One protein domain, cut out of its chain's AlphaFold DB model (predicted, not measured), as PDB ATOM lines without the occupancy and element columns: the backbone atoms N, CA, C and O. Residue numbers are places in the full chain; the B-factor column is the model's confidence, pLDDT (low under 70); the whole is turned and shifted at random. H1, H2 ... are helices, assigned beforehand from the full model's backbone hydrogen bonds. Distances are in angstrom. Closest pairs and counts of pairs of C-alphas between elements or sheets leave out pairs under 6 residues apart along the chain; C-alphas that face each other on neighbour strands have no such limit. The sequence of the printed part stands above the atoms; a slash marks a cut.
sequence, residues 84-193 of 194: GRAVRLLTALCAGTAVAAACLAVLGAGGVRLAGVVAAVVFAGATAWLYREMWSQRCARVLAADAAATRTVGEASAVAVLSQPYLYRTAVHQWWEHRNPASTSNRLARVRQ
ATOM      1  N   GLY A  84     -21.083 -15.663 -29.671       66.75
ATOM      2  CA  GLY A  84     -20.609 -16.973 -30.136       66.75
ATOM      3  C   GLY A  84     -19.094 -17.097 -30.368       66.75
ATOM      4  O   GLY A  84     -18.582 -18.210 -30.319       66.75
ATOM      5  N   ARG A  85     -18.366 -15.998 -30.625       72.12
ATOM      6  CA  ARG A  85     -16.893 -16.030 -30.753       72.12
ATOM      7  C   ARG A  85     -16.190 -16.017 -29.399       72.12
ATOM      8  O   ARG A  85     -15.310 -16.841 -29.195       72.12
ATOM      9  N   ALA A  86     -16.610 -15.137 -28.492       77.19
ATOM     10  CA  ALA A  86     -16.019 -15.014 -27.161       77.19
ATOM     11  C   ALA A  86     -16.144 -16.321 -26.371       77.19
ATOM     12  O   ALA A  86     -15.159 -16.801 -25.829       77.19
ATOM     13  N   VAL A  87     -17.321 -16.955 -26.403       80.19
ATOM     14  CA  VAL A  87     -17.530 -18.238 -25.715       80.19
ATOM     15  C   VAL A  87     -16.645 -19.335 -26.308       80.19
ATOM     16  O   VAL A  87     -16.034 -20.078 -25.560       80.19
ATOM     17  N   ARG A  88     -16.492 -19.404 -27.638       80.38
ATOM     18  CA  ARG A  88     -15.601 -20.394 -28.275       80.38
ATOM     19  C   ARG A  88     -14.137 -20.186 -27.915       80.38
ATOM     20  O   ARG A  88     -13.435 -21.167 -27.703       80.38
ATOM     21  N   LEU A  89     -13.688 -18.931 -27.882       85.75
ATOM     22  CA  LEU A  89     -12.337 -18.589 -27.446       85.75
ATOM     23  C   LEU A  89     -12.139 -18.980 -25.983       85.75
ATOM     24  O   LEU A  89     -11.164 -19.649 -25.677       85.75
ATOM     25  N   LEU A  90     -13.097 -18.658 -25.111       86.75
ATOM     26  CA  LEU A  90     -13.067 -19.046 -23.704       86.75
ATOM     27  C   LEU A  90     -13.003 -20.572 -23.544       86.75
ATOM     28  O   LEU A  90     -12.144 -21.066 -22.831       86.75
ATOM     29  N   THR A  91     -13.843 -21.329 -24.258       85.69
ATOM     30  CA  THR A  91     -13.799 -22.800 -24.247       85.69
ATOM     31  C   THR A  91     -12.445 -23.328 -24.720       85.69
ATOM     32  O   THR A  91     -11.907 -24.237 -24.099       85.69
ATOM     33  N   ALA A  92     -11.876 -22.765 -25.792       87.06
ATOM     34  CA  ALA A  92     -10.566 -23.177 -26.297       87.06
ATOM     35  C   ALA A  92      -9.440 -22.870 -25.297       87.06
ATOM     36  O   ALA A  92      -8.561 -23.703 -25.098       87.06
ATOM     37  N   LEU A  93      -9.497 -21.712 -24.633       91.31
ATOM     38  CA  LEU A  93      -8.552 -21.328 -23.587       91.31
ATOM     39  C   LEU A  93      -8.670 -22.243 -22.364       91.31
ATOM     40  O   LEU A  93      -7.654 -22.744 -21.892       91.31
ATOM     41  N   CYS A  94      -9.884 -22.527 -21.884       88.69
ATOM     42  CA  CYS A  94     -10.106 -23.463 -20.778       88.69
ATOM     43  C   CYS A  94      -9.636 -24.884 -21.128       88.69
ATOM     44  O   CYS A  94      -8.983 -25.531 -20.319       88.69
ATOM     45  N   ALA A  95      -9.892 -25.360 -22.348       87.88
ATOM     46  CA  ALA A  95      -9.422 -26.673 -22.782       87.88
ATOM     47  C   ALA A  95      -7.887 -26.727 -22.881       87.88
ATOM     48  O   ALA A  95      -7.270 -27.665 -22.382       87.88
ATOM     49  N   GLY A  96      -7.259 -25.710 -23.480       89.31
ATOM     50  CA  GLY A  96      -5.802 -25.634 -23.601       89.31
ATOM     51  C   GLY A  96      -5.101 -25.546 -22.243       89.31
ATOM     52  O   GLY A  96      -4.119 -26.244 -22.009       89.31
ATOM     53  N   THR A  97      -5.644 -24.748 -21.322       89.62
ATOM     54  CA  THR A  97      -5.127 -24.635 -19.948       89.62
ATOM     55  C   THR A  97      -5.337 -25.913 -19.141       89.62
ATOM     56  O   THR A  97      -4.426 -26.306 -18.419       89.62
ATOM     57  N   ALA A  98      -6.461 -26.620 -19.314       88.06
ATOM     58  CA  ALA A  98      -6.668 -27.933 -18.702       88.06
ATOM     59  C   ALA A  98      -5.618 -28.954 -19.165       88.06
ATOM     60  O   ALA A  98      -5.068 -29.682 -18.344       88.06
ATOM     61  N   VAL A  99      -5.301 -28.980 -20.466       89.31
ATOM     62  CA  VAL A  99      -4.270 -29.873 -21.022       89.31
ATOM     63  C   VAL A  99      -2.882 -29.503 -20.501       89.31
ATOM     64  O   VAL A  99      -2.158 -30.378 -20.037       89.31
ATOM     65  N   ALA A 100      -2.518 -28.218 -20.513       87.56
ATOM     66  CA  ALA A 100      -1.234 -27.765 -19.981       87.56
ATOM     67  C   ALA A 100      -1.081 -28.101 -18.485       87.56
ATOM     68  O   ALA A 100      -0.036 -28.595 -18.061       87.56
ATOM     69  N   ALA A 101      -2.141 -27.906 -17.698       86.25
ATOM     70  CA  ALA A 101      -2.176 -28.264 -16.285       86.25
ATOM     71  C   ALA A 101      -2.081 -29.784 -16.063       86.25
ATOM     72  O   ALA A 101      -1.368 -30.225 -15.163       86.25
ATOM     73  N   ALA A 102      -2.721 -30.592 -16.914       84.25
ATOM     74  CA  ALA A 102      -2.586 -32.045 -16.881       84.25
ATOM     75  C   ALA A 102      -1.147 -32.491 -17.196       84.25
ATOM     76  O   ALA A 102      -0.620 -33.369 -16.517       84.25
ATOM     77  N   CYS A 103      -0.466 -31.848 -18.149       86.56
ATOM     78  CA  CYS A 103       0.953 -32.108 -18.409       86.56
ATOM     79  C   CYS A 103       1.824 -31.782 -17.187       86.56
ATOM     80  O   CYS A 103       2.678 -32.584 -16.821       86.56
ATOM     81  N   LEU A 104       1.577 -30.657 -16.505       84.19
ATOM     82  CA  LEU A 104       2.271 -30.310 -15.254       84.19
ATOM     83  C   LEU A 104       1.962 -31.294 -14.116       84.19
ATOM     84  O   LEU A 104       2.835 -31.591 -13.308       84.19
ATOM     85  N   ALA A 105       0.745 -31.838 -14.064       82.88
ATOM     86  CA  ALA A 105       0.355 -32.863 -13.100       82.88
ATOM     87  C   ALA A 105       1.037 -34.223 -13.342       82.88
ATOM     88  O   ALA A 105       1.207 -35.004 -12.404       82.88
ATOM     89  N   VAL A 106       1.403 -34.523 -14.590       86.31
ATOM     90  CA  VAL A 106       2.077 -35.775 -14.967       86.31
ATOM     91  C   VAL A 106       3.597 -35.643 -14.868       86.31
ATOM     92  O   VAL A 106       4.254 -36.564 -14.393       86.31
ATOM     93  N   LEU A 107       4.152 -34.508 -15.298       87.94
ATOM     94  CA  LEU A 107       5.598 -34.288 -15.425       87.94
ATOM     95  C   LEU A 107       6.214 -33.541 -14.232       87.94
ATOM     96  O   LEU A 107       7.429 -33.556 -14.058       87.94
ATOM     97  N   GLY A 108       5.403 -32.848 -13.431       79.88
ATOM     98  CA  GLY A 108       5.864 -32.051 -12.298       79.88
ATOM     99  C   GLY A 108       6.151 -32.879 -11.043       79.88
ATOM    100  O   GLY A 108       5.595 -33.957 -10.834       79.88
ATOM    101  N   ALA A 109       6.981 -32.325 -10.157       76.19
ATOM    102  CA  ALA A 109       7.304 -32.902  -8.853       76.19
ATOM    103  C   ALA A 109       6.809 -32.009  -7.699       76.19
ATOM    104  O   ALA A 109       6.685 -30.790  -7.839       76.19
ATOM    105  N   GLY A 110       6.522 -32.619  -6.545       79.94
ATOM    106  CA  GLY A 110       6.156 -31.903  -5.317       79.94
ATOM    107  C   GLY A 110       4.919 -31.003  -5.460       79.94
ATOM    108  O   GLY A 110       3.907 -31.401  -6.038       79.94
ATOM    109  N   GLY A 111       4.992 -29.773  -4.939       77.38
ATOM    110  CA  GLY A 111       3.874 -28.818  -4.943       77.38
ATOM    111  C   GLY A 111       3.376 -28.422  -6.341       77.38
ATOM    112  O   GLY A 111       2.188 -28.154  -6.514       77.38
ATOM    113  N   VAL A 112       4.243 -28.473  -7.360       80.56
ATOM    114  CA  VAL A 112       3.878 -28.182  -8.759       80.56
ATOM    115  C   VAL A 112       2.899 -29.223  -9.301       80.56
ATOM    116  O   VAL A 112       1.964 -28.883 -10.026       80.56
ATOM    117  N   ARG A 113       3.058 -30.487  -8.893       85.75
ATOM    118  CA  ARG A 113       2.155 -31.572  -9.282       85.75
ATOM    119  C   ARG A 113       0.751 -31.363  -8.722       85.75
ATOM    120  O   ARG A 113      -0.222 -31.474  -9.461       85.75
ATOM    121  N   LEU A 114       0.646 -31.026  -7.435       86.19
ATOM    122  CA  LEU A 114      -0.640 -30.755  -6.782       86.19
ATOM    123  C   LEU A 114      -1.340 -29.542  -7.407       86.19
ATOM    124  O   LEU A 114      -2.523 -29.626  -7.735       86.19
ATOM    125  N   ALA A 115      -0.605 -28.454  -7.653       86.00
ATOM    126  CA  ALA A 115      -1.139 -27.282  -8.343       86.00
ATOM    127  C   ALA A 115      -1.634 -27.623  -9.762       86.00
ATOM    128  O   ALA A 115      -2.721 -27.195 -10.154       86.00
ATOM    129  N   GLY A 116      -0.885 -28.448 -10.505       83.00
ATOM    130  CA  GLY A 116      -1.278 -28.944 -11.826       83.00
ATOM    131  C   GLY A 116      -2.574 -29.761 -11.799       83.00
ATOM    132  O   GLY A 116      -3.460 -29.524 -12.618       83.00
ATOM    133  N   VAL A 117      -2.732 -30.672 -10.830       88.19
ATOM    134  CA  VAL A 117      -3.960 -31.477 -10.676       88.19
ATOM    135  C   VAL A 117      -5.167 -30.583 -10.390       88.19
ATOM    136  O   VAL A 117      -6.192 -30.705 -11.061       88.19
ATOM    137  N   VAL A 118      -5.047 -29.661  -9.431       89.75
ATOM    138  CA  VAL A 118      -6.143 -28.749  -9.063       89.75
ATOM    139  C   VAL A 118      -6.548 -27.891 -10.259       89.75
ATOM    140  O   VAL A 118      -7.732 -27.815 -10.592       89.75
ATOM    141  N   ALA A 119      -5.575 -27.301 -10.958       87.94
ATOM    142  CA  ALA A 119      -5.844 -26.499 -12.146       87.94
ATOM    143  C   ALA A 119      -6.517 -27.326 -13.256       87.94
ATOM    144  O   ALA A 119      -7.508 -26.876 -13.833       87.94
ATOM    145  N   ALA A 120      -6.048 -28.551 -13.521       88.75
ATOM    146  CA  ALA A 120      -6.630 -29.419 -14.542       88.75
ATOM    147  C   ALA A 120      -8.108 -29.731 -14.256       88.75
ATOM    148  O   ALA A 120      -8.941 -29.619 -15.156       88.75
ATOM    149  N   VAL A 121      -8.451 -30.050 -13.003       91.38
ATOM    150  CA  VAL A 121      -9.835 -30.332 -12.593       91.38
ATOM    151  C   VAL A 121     -10.724 -29.098 -12.754       91.38
ATOM    152  O   VAL A 121     -11.806 -29.195 -13.336       91.38
ATOM    153  N   VAL A 122     -10.265 -27.928 -12.299       93.50
ATOM    154  CA  VAL A 122     -11.031 -26.675 -12.400       93.50
ATOM    155  C   VAL A 122     -11.295 -26.310 -13.862       93.50
ATOM    156  O   VAL A 122     -12.442 -26.062 -14.241       93.50
ATOM    157  N   PHE A 123     -10.265 -26.324 -14.713       90.12
ATOM    158  CA  PHE A 123     -10.418 -25.958 -16.122       90.12
ATOM    159  C   PHE A 123     -11.194 -27.006 -16.931       90.12
ATOM    160  O   PHE A 123     -11.970 -26.635 -17.818       90.12
ATOM    161  N   ALA A 124     -11.074 -28.298 -16.606       90.44
ATOM    162  CA  ALA A 124     -11.911 -29.342 -17.195       90.44
ATOM    163  C   ALA A 124     -13.391 -29.153 -16.817       90.44
ATOM    164  O   ALA A 124     -14.258 -29.192 -17.694       90.44
ATOM    165  N   GLY A 125     -13.679 -28.862 -15.544       92.38
ATOM    166  CA  GLY A 125     -15.029 -28.561 -15.062       92.38
ATOM    167  C   GLY A 125     -15.634 -27.330 -15.742       92.38
ATOM    168  O   GLY A 125     -16.754 -27.391 -16.251       92.38
ATOM    169  N   ALA A 126     -14.869 -26.239 -15.842       90.00
ATOM    170  CA  ALA A 126     -15.283 -25.030 -16.554       90.00
ATOM    171  C   ALA A 126     -15.565 -25.305 -18.042       90.00
ATOM    172  O   ALA A 126     -16.578 -24.855 -18.582       90.00
ATOM    173  N   THR A 127     -14.715 -26.098 -18.703       89.44
ATOM    174  CA  THR A 127     -14.901 -26.491 -20.108       89.44
ATOM    175  C   THR A 127     -16.174 -27.316 -20.293       89.44
ATOM    176  O   THR A 127     -16.961 -27.036 -21.201       89.44
ATOM    177  N   ALA A 128     -16.417 -28.299 -19.419       89.19
ATOM    178  CA  ALA A 128     -17.615 -29.132 -19.455       89.19
ATOM    179  C   ALA A 128     -18.891 -28.305 -19.230       89.19
ATOM    180  O   ALA A 128     -19.875 -28.470 -19.956       89.19
ATOM    181  N   TRP A 129     -18.862 -27.372 -18.275       90.88
ATOM    182  CA  TRP A 129     -19.973 -26.461 -18.013       90.88
ATOM    183  C   TRP A 129     -20.264 -25.549 -19.213       90.88
ATOM    184  O   TRP A 129     -21.410 -25.484 -19.664       90.88
ATOM    185  N   LEU A 130     -19.234 -24.924 -19.799       88.62
ATOM    186  CA  LEU A 130     -19.373 -24.089 -20.999       88.62
ATOM    187  C   LEU A 130     -19.930 -24.883 -22.184       88.62
ATOM    188  O   LEU A 130     -20.810 -24.399 -22.895       88.62
ATOM    189  N   TYR A 131     -19.447 -26.110 -22.391       87.06
ATOM    190  CA  TYR A 131     -19.954 -26.979 -23.449       87.06
ATOM    191  C   TYR A 131     -21.433 -27.316 -23.236       87.06
ATOM    192  O   TYR A 131     -22.229 -27.211 -24.174       87.06
ATOM    193  N   ARG A 132     -21.819 -27.663 -22.001       89.19
ATOM    194  CA  ARG A 132     -23.210 -27.956 -21.635       89.19
ATOM    195  C   ARG A 132     -24.123 -26.758 -21.885       89.19
ATOM    196  O   ARG A 132     -25.196 -26.932 -22.454       89.19
ATOM    197  N   GLU A 133     -23.685 -25.557 -21.526       87.75
ATOM    198  CA  GLU A 133     -24.449 -24.325 -21.739       87.75
ATOM    199  C   GLU A 133     -24.554 -23.955 -23.229       87.75
ATOM    200  O   GLU A 133     -25.616 -23.608 -23.743       87.75
ATOM    201  N   MET A 134     -23.474 -24.118 -23.996       85.94
ATOM    202  CA  MET A 134     -23.532 -23.948 -25.452       85.94
ATOM    203  C   MET A 134     -24.499 -24.941 -26.106       85.94
ATOM    204  O   MET A 134     -25.170 -24.611 -27.093       85.94
ATOM    205  N   TRP A 135     -24.543 -26.163 -25.581       86.50
ATOM    206  CA  TRP A 135     -25.430 -27.213 -26.049       86.50
ATOM    207  C   TRP A 135     -26.897 -26.935 -25.703       86.50
ATOM    208  O   TRP A 135     -27.740 -27.021 -26.599       86.50
ATOM    209  N   SER A 136     -27.205 -26.535 -24.465       87.12
ATOM    210  CA  SER A 136     -28.567 -26.179 -24.033       87.12
ATOM    211  C   SER A 136     -29.126 -25.035 -24.884       87.12
ATOM    212  O   SER A 136     -30.203 -25.160 -25.471       87.12
ATOM    213  N   GLN A 137     -28.337 -23.977 -25.090       86.50
ATOM    214  CA  GLN A 137     -28.708 -22.836 -25.929       86.50
ATOM    215  C   GLN A 137     -28.880 -23.221 -27.399       86.50
ATOM    216  O   GLN A 137     -29.687 -22.636 -28.125       86.50
ATOM    217  N   ARG A 138     -28.095 -24.180 -27.903       86.88
ATOM    218  CA  ARG A 138     -28.293 -24.703 -29.259       86.88
ATOM    219  C   ARG A 138     -29.612 -25.462 -29.355       86.88
ATOM    220  O   ARG A 138     -30.338 -25.234 -30.317       86.88
ATOM    221  N   CYS A 139     -29.914 -26.319 -28.383       88.50
ATOM    222  CA  CYS A 139     -31.160 -27.075 -28.351       88.50
ATOM    223  C   CYS A 139     -32.365 -26.137 -28.280       88.50
ATOM    224  O   CYS A 139     -33.222 -26.212 -29.153       88.50
ATOM    225  N   ALA A 140     -32.377 -25.186 -27.342       89.12
ATOM    226  CA  ALA A 140     -33.451 -24.203 -27.198       89.12
ATOM    227  C   ALA A 140     -33.729 -23.436 -28.501       89.12
ATOM    228  O   ALA A 140     -34.880 -23.240 -28.881       89.12
ATOM    229  N   ARG A 141     -32.680 -23.063 -29.245       90.06
ATOM    230  CA  ARG A 141     -32.841 -22.392 -30.544       90.06
ATOM    231  C   ARG A 141     -33.426 -23.288 -31.619       90.06
ATOM    232  O   ARG A 141     -34.266 -22.819 -32.375       90.06
ATOM    233  N   VAL A 142     -33.002 -24.549 -31.689       91.06
ATOM    234  CA  VAL A 142     -33.591 -25.510 -32.634       91.06
ATOM    235  C   VAL A 142     -35.077 -25.693 -32.332       91.06
ATOM    236  O   VAL A 142     -35.874 -25.630 -33.258       91.06
ATOM    237  N   LEU A 143     -35.450 -25.821 -31.054       90.44
ATOM    238  CA  LEU A 143     -36.849 -25.918 -30.626       90.44
ATOM    239  C   LEU A 143     -37.661 -24.687 -31.039       90.44
ATOM    240  O   LEU A 143     -38.711 -24.818 -31.662       90.44
ATOM    241  N   ALA A 144     -37.152 -23.493 -30.734       91.44
ATOM    242  CA  ALA A 144     -37.818 -22.246 -31.091       91.44
ATOM    243  C   ALA A 144     -37.943 -22.076 -32.614       91.44
ATOM    244  O   ALA A 144     -38.970 -21.609 -33.102       91.44
ATOM    245  N   ALA A 145     -36.918 -22.475 -33.372       92.25
ATOM    246  CA  ALA A 145     -36.926 -22.407 -34.826       92.25
ATOM    247  C   ALA A 145     -37.871 -23.432 -35.463       92.25
ATOM    248  O   ALA A 145     -38.520 -23.103 -36.451       92.25
ATOM    249  N   ASP A 146     -37.977 -24.641 -34.908       92.75
ATOM    250  CA  ASP A 146     -38.971 -25.636 -35.326       92.75
ATOM    251  C   ASP A 146     -40.384 -25.096 -35.109       92.75
ATOM    252  O   ASP A 146     -41.170 -25.064 -36.049       92.75
ATOM    253  N   ALA A 147     -40.682 -24.580 -33.914       91.00
ATOM    254  CA  ALA A 147     -41.987 -23.998 -33.613       91.00
ATOM    255  C   ALA A 147     -42.315 -22.798 -34.519       91.00
ATOM    256  O   ALA A 147     -43.434 -22.676 -35.010       91.00
ATOM    257  N   ALA A 148     -41.346 -21.915 -34.779       91.75
ATOM    258  CA  ALA A 148     -41.530 -20.798 -35.702       91.75
ATOM    259  C   ALA A 148     -41.819 -21.281 -37.133       91.75
ATOM    260  O   ALA A 148     -42.801 -20.840 -37.723       91.75
ATOM    261  N   ALA A 149     -41.021 -22.215 -37.655       91.94
ATOM    262  CA  ALA A 149     -41.177 -22.745 -39.008       91.94
ATOM    263  C   ALA A 149     -42.496 -23.508 -39.191       91.94
ATOM    264  O   ALA A 149     -43.189 -23.326 -40.194       91.94
ATOM    265  N   THR A 150     -42.876 -24.317 -38.200       92.94
ATOM    266  CA  THR A 150     -44.139 -25.061 -38.200       92.94
ATOM    267  C   THR A 150     -45.340 -24.122 -38.131       92.94
ATOM    268  O   THR A 150     -46.282 -24.319 -38.885       92.94
ATOM    269  N   ARG A 151     -45.294 -23.042 -37.336       91.44
ATOM    270  CA  ARG A 151     -46.361 -22.020 -37.349       91.44
ATOM    271  C   ARG A 151     -46.490 -21.300 -38.692       91.44
ATOM    272  O   ARG A 151     -47.590 -20.907 -39.053       91.44
ATOM    273  N   THR A 152     -45.388 -21.108 -39.419       89.69
ATOM    274  CA  THR A 152     -45.412 -20.393 -40.707       89.69
ATOM    275  C   THR A 152     -45.832 -21.251 -41.897       89.69
ATOM    276  O   THR A 152     -46.431 -20.725 -42.825       89.69
ATOM    277  N   VAL A 153     -45.481 -22.542 -41.910       90.25
ATOM    278  CA  VAL A 153     -45.638 -23.407 -43.099       90.25
ATOM    279  C   VAL A 153     -46.579 -24.588 -42.847       90.25
ATOM    280  O   VAL A 153     -47.135 -25.140 -43.788       90.25
ATOM    281  N   GLY A 154     -46.806 -24.950 -41.584       91.38
ATOM    282  CA  GLY A 154     -47.667 -26.057 -41.179       91.38
ATOM    283  C   GLY A 154     -46.902 -27.302 -40.723       91.38
ATOM    284  O   GLY A 154     -45.716 -27.502 -41.008       91.38
ATOM    285  N   GLU A 155     -47.612 -28.159 -39.988       91.88
ATOM    286  CA  GLU A 155     -47.086 -29.390 -39.389       91.88
ATOM    287  C   GLU A 155     -46.742 -30.457 -40.436       91.88
ATOM    288  O   GLU A 155     -45.667 -31.058 -40.382       91.88
ATOM    289  N   ALA A 156     -47.601 -30.650 -41.441       90.44
ATOM    290  CA  ALA A 156     -47.398 -31.653 -42.487       90.44
ATOM    291  C   ALA A 156     -46.051 -31.473 -43.212       90.44
ATOM    292  O   ALA A 156     -45.337 -32.442 -43.485       90.44
ATOM    293  N   SER A 157     -45.653 -30.223 -43.457       88.81
ATOM    294  CA  SER A 157     -44.373 -29.869 -44.077       88.81
ATOM    295  C   SER A 157     -43.186 -30.193 -43.168       88.81
ATOM    296  O   SER A 157     -42.168 -30.705 -43.638       88.81
ATOM    297  N   ALA A 158     -43.326 -29.949 -41.863       88.25
ATOM    298  CA  ALA A 158     -42.325 -30.301 -40.863       88.25
ATOM    299  C   ALA A 158     -42.131 -31.823 -40.789       88.25
ATOM    300  O   ALA A 158     -41.001 -32.313 -40.846       88.25
ATOM    301  N   VAL A 159     -43.229 -32.584 -40.746       89.31
ATOM    302  CA  VAL A 159     -43.208 -34.052 -40.762       89.31
ATOM    303  C   VAL A 159     -42.529 -34.562 -42.032       89.31
ATOM    304  O   VAL A 159     -41.626 -35.391 -41.932       89.31
ATOM    305  N   ALA A 160     -42.874 -34.041 -43.211       87.38
ATOM    306  CA  ALA A 160     -42.275 -34.470 -44.477       87.38
ATOM    307  C   ALA A 160     -40.744 -34.293 -44.513       87.38
ATOM    308  O   ALA A 160     -40.026 -35.135 -45.054       87.38
ATOM    309  N   VAL A 161     -40.222 -33.221 -43.907       87.00
ATOM    310  CA  VAL A 161     -38.774 -32.962 -43.836       87.00
ATOM    311  C   VAL A 161     -38.092 -33.823 -42.775       87.00
ATOM    312  O   VAL A 161     -36.992 -34.327 -43.003       87.00
ATOM    313  N   LEU A 162     -38.719 -33.985 -41.609       86.50
ATOM    314  CA  LEU A 162     -38.130 -34.684 -40.465       86.50
ATOM    315  C   LEU A 162     -38.230 -36.215 -40.574       86.50
ATOM    316  O   LEU A 162     -37.461 -36.921 -39.930       86.50
ATOM    317  N   SER A 163     -39.123 -36.743 -41.412       84.06
ATOM    318  CA  SER A 163     -39.346 -38.191 -41.569       84.06
ATOM    319  C   SER A 163     -38.351 -38.887 -42.510       84.06
ATOM    320  O   SER A 163     -38.571 -40.038 -42.882       84.06
ATOM    321  N   GLN A 164     -37.275 -38.217 -42.938       71.94
ATOM    322  CA  GLN A 164     -36.316 -38.814 -43.870       71.94
ATOM    323  C   GLN A 164     -35.619 -40.044 -43.252       71.94
ATOM    324  O   GLN A 164     -35.179 -39.980 -42.100       71.94
ATOM    325  N   PRO A 165     -35.499 -41.159 -44.001       61.00
ATOM    326  CA  PRO A 165     -34.966 -42.408 -43.475       61.00
ATOM    327  C   PRO A 165     -33.493 -42.259 -43.089       61.00
ATOM    328  O   PRO A 165     -32.663 -41.769 -43.858       61.00
ATOM    329  N   TYR A 166     -33.162 -42.716 -41.885       60.12
ATOM    330  CA  TYR A 166     -31.786 -42.801 -41.426       60.12
ATOM    331  C   TYR A 166     -31.118 -44.050 -41.995       60.12
ATOM    332  O   TYR A 166     -31.546 -45.168 -41.721       60.12
ATOM    333  N   LEU A 167     -30.036 -43.866 -42.750       57.03
ATOM    334  CA  LEU A 167     -29.149 -44.964 -43.123       57.03
ATOM    335  C   LEU A 167     -28.371 -45.411 -41.876       57.03
ATOM    336  O   LEU A 167     -27.753 -44.573 -41.228       57.03
ATOM    337  N   TYR A 168     -28.459 -46.707 -41.557       49.62
ATOM    338  CA  TYR A 168     -27.733 -47.475 -40.531       49.62
ATOM    339  C   TYR A 168     -27.436 -46.768 -39.190       49.62
ATOM    340  O   TYR A 168     -26.593 -45.877 -39.087       49.62
ATOM    341  N   ARG A 169     -28.053 -47.246 -38.102       70.88
ATOM    342  CA  ARG A 169     -27.762 -46.783 -36.738       70.88
ATOM    343  C   ARG A 169     -27.304 -47.923 -35.852       70.88
ATOM    344  O   ARG A 169     -28.025 -48.895 -35.669       70.88
ATOM    345  N   THR A 170     -26.139 -47.750 -35.241       81.75
ATOM    346  CA  THR A 170     -25.710 -48.603 -34.128       81.75
ATOM    347  C   THR A 170     -26.412 -48.187 -32.831       81.75
ATOM    348  O   THR A 170     -26.943 -47.076 -32.730       81.75
ATOM    349  N   ALA A 171     -26.354 -49.041 -31.806       82.69
ATOM    350  CA  ALA A 171     -26.888 -48.744 -30.473       82.69
ATOM    351  C   ALA A 171     -26.349 -47.418 -29.894       82.69
ATOM    352  O   ALA A 171     -27.088 -46.664 -29.268       82.69
ATOM    353  N   VAL A 172     -25.085 -47.073 -30.179       82.62
ATOM    354  CA  VAL A 172     -24.471 -45.804 -29.749       82.62
ATOM    355  C   VAL A 172     -25.157 -44.597 -30.395       82.62
ATOM    356  O   VAL A 172     -25.397 -43.593 -29.725       82.62
ATOM    357  N   HIS A 173     -25.520 -44.689 -31.678       82.69
ATOM    358  CA  HIS A 173     -26.219 -43.607 -32.372       82.69
ATOM    359  C   HIS A 173     -27.621 -43.398 -31.800       82.69
ATOM    360  O   HIS A 173     -28.013 -42.256 -31.581       82.69
ATOM    361  N   GLN A 174     -28.344 -44.482 -31.507       81.38
ATOM    362  CA  GLN A 174     -29.668 -44.417 -30.881       81.38
ATOM    363  C   GLN A 174     -29.592 -43.841 -29.458       81.38
ATOM    364  O   GLN A 174     -30.356 -42.945 -29.104       81.38
ATOM    365  N   TRP A 175     -28.619 -44.294 -28.662       83.06
ATOM    366  CA  TRP A 175     -28.372 -43.799 -27.305       83.06
ATOM    367  C   TRP A 175     -28.095 -42.288 -27.273       83.06
ATOM    368  O   TRP A 175     -28.618 -41.575 -26.409       83.06
ATOM    369  N   TRP A 176     -27.301 -41.793 -28.229       81.50
ATOM    370  CA  TRP A 176     -27.015 -40.363 -28.391       81.50
ATOM    371  C   TRP A 176     -28.227 -39.581 -28.872       81.50
ATOM    372  O   TRP A 176     -28.478 -38.463 -28.423       81.50
ATOM    373  N   GLU A 177     -28.975 -40.156 -29.804       81.44
ATOM    374  CA  GLU A 177     -30.137 -39.516 -30.386       81.44
ATOM    375  C   GLU A 177     -31.245 -39.292 -29.362       81.44
ATOM    376  O   GLU A 177     -31.806 -38.196 -29.315       81.44
ATOM    377  N   HIS A 178     -31.511 -40.292 -28.521       80.81
ATOM    378  CA  HIS A 178     -32.527 -40.215 -27.477       80.81
ATOM    379  C   HIS A 178     -32.228 -39.080 -26.486       80.81
ATOM    380  O   HIS A 178     -33.122 -38.336 -26.095       80.81
ATOM    381  N   ARG A 179     -30.946 -38.870 -26.160       82.50
ATOM    382  CA  ARG A 179     -30.487 -37.789 -25.269       82.50
ATOM    383  C   ARG A 179     -30.366 -36.424 -25.935       82.50
ATOM    384  O   ARG A 179     -30.139 -35.440 -25.237       82.50
ATOM    385  N   ASN A 180     -30.461 -36.340 -27.258       84.69
ATOM    386  CA  ASN A 180     -30.315 -35.089 -27.989       84.69
ATOM    387  C   ASN A 180     -31.700 -34.506 -28.308       84.69
ATOM    388  O   ASN A 180     -32.351 -34.982 -29.237       84.69
ATOM    389  N   PRO A 181     -32.153 -33.429 -27.638       83.81
ATOM    390  CA  PRO A 181     -33.449 -32.821 -27.938       83.81
ATOM    391  C   PRO A 181     -33.544 -32.316 -29.384       83.81
ATOM    392  O   PRO A 181     -34.631 -32.267 -29.952       83.81
ATOM    393  N   ALA A 182     -32.415 -31.955 -29.996       86.12
ATOM    394  CA  ALA A 182     -32.331 -31.479 -31.372       86.12
ATOM    395  C   ALA A 182     -32.158 -32.607 -32.410       86.12
ATOM    396  O   ALA A 182     -31.922 -32.313 -33.584       86.12
ATOM    397  N   SER A 183     -32.246 -33.882 -32.016       86.12
ATOM    398  CA  SER A 183     -32.275 -34.993 -32.971       86.12
ATOM    399  C   SER A 183     -33.547 -34.965 -33.818       86.12
ATOM    400  O   SER A 183     -34.586 -34.485 -33.371       86.12
ATOM    401  N   THR A 184     -33.493 -35.467 -35.054       84.31
ATOM    402  CA  THR A 184     -34.658 -35.414 -35.951       84.31
ATOM    403  C   THR A 184     -35.825 -36.243 -35.417       84.31
ATOM    404  O   THR A 184     -36.953 -35.786 -35.536       84.31
ATOM    405  N   SER A 185     -35.586 -37.387 -34.762       84.38
ATOM    406  CA  SER A 185     -36.654 -38.172 -34.116       84.38
ATOM    407  C   SER A 185     -37.338 -37.409 -32.982       84.38
ATOM    408  O   SER A 185     -38.561 -37.306 -32.979       84.38
ATOM    409  N   ASN A 186     -36.578 -36.799 -32.068       86.00
ATOM    410  CA  ASN A 186     -37.153 -36.009 -30.978       86.00
ATOM    411  C   ASN A 186     -37.849 -34.742 -31.503       86.00
ATOM    412  O   ASN A 186     -38.861 -34.318 -30.951       86.00
ATOM    413  N   ARG A 187     -37.335 -34.140 -32.584       88.56
ATOM    414  CA  ARG A 187     -38.004 -33.034 -33.292       88.56
ATOM    415  C   ARG A 187     -39.330 -33.482 -33.897       88.56
ATOM    416  O   ARG A 187     -40.332 -32.814 -33.678       88.56
ATOM    417  N   LEU A 188     -39.343 -34.619 -34.589       87.69
ATOM    418  CA  LEU A 188     -40.541 -35.191 -35.199       87.69
ATOM    419  C   LEU A 188     -41.596 -35.549 -34.147       87.69
ATOM    420  O   LEU A 188     -42.764 -35.226 -34.332       87.69
ATOM    421  N   ALA A 189     -41.185 -36.171 -33.038       86.88
ATOM    422  CA  ALA A 189     -42.079 -36.519 -31.938       86.88
ATOM    423  C   ALA A 189     -42.784 -35.283 -31.365       86.88
ATOM    424  O   ALA A 189     -43.989 -35.313 -31.168       86.88
ATOM    425  N   ARG A 190     -42.055 -34.176 -31.173       87.88
ATOM    426  CA  ARG A 190     -42.648 -32.922 -30.687       87.88
ATOM    427  C   ARG A 190     -43.576 -32.263 -31.688       87.88
ATOM    428  O   ARG A 190     -44.601 -31.745 -31.284       87.88
ATOM    429  N   VAL A 191     -43.206 -32.253 -32.968       85.38
ATOM    430  CA  VAL A 191     -44.056 -31.680 -34.020       85.38
ATOM    431  C   VAL A 191     -45.413 -32.385 -34.054       85.38
ATOM    432  O   VAL A 191     -46.412 -31.703 -34.167       85.38
ATOM    433  N   ARG A 192     -45.439 -33.710 -33.861       85.31
ATOM    434  CA  ARG A 192     -46.673 -34.517 -33.809       85.31
ATOM    435  C   ARG A 192     -47.479 -34.388 -32.511       85.31
ATOM    436  O   ARG A 192     -48.565 -34.948 -32.418       85.31
ATOM    437  N   GLN A 193     -46.905 -33.779 -31.477       84.12
ATOM    438  CA  GLN A 193     -47.539 -33.581 -30.168       84.12
ATOM    439  C   GLN A 193     -48.042 -32.143 -29.968       84.12
ATOM    440  O   GLN A 193     -48.669 -31.876 -28.945       84.12
TER     441      GLN A 193
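AT A GLANCE: This is residues 84 to 193 of the 194 residues of an uncharacterized protein of Gordonia otitidis NBRC 100426 (UniProt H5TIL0). One long helix, H2, makes the length; H1 folds back along its first part as a hairpin, and short H3 and H5 pack by its other end, with H4 joined to H5 at a corner. The printed part has 110 residues with five named helices, H1 to H5 in order, and no named strand: all helix. It is extended, radius of gyration of the C-alphas 20.5 A, spanning 65 by 32 by 19 A.

IN THESE COORDINATES: H2, residues 111 to 153, measures 62.7 A, from C-alpha 111 at (3.874, -28.818, -4.943). H1, residues 84 to 107, measures 34.7 A. H3 is residues 155 to 162, H4 171 to 179, and H5 184 to 191, ending at (-44.056, -31.680, -34.020).

HOW THE PARTS SIT: H2 touches H1 with its residues 112 to 131 alone, at a shallow tilt of 27 degrees, opposite ways; the closest C-alphas, Ala 105 and Arg 113, are 4.4 A apart. H3 and H5 touch, closest C-alphas Leu 162 and Thr 184 at 5.7 A. H4 and H5 only just touch, only at the corner, with 3 pairs of C-alphas within 8 A. Every O i to N i+4 pair is within hydrogen-bond range in H2, H3 and H5; H1 has 19 of 20, H4 4 of 5.

THE WHOLE: The farthest C-alphas, Gly 110 and Ala 156, are 65.2 A apart. The printed part has no cut and no long link. Residues 84 and 165 to 168 have pLDDT under 70.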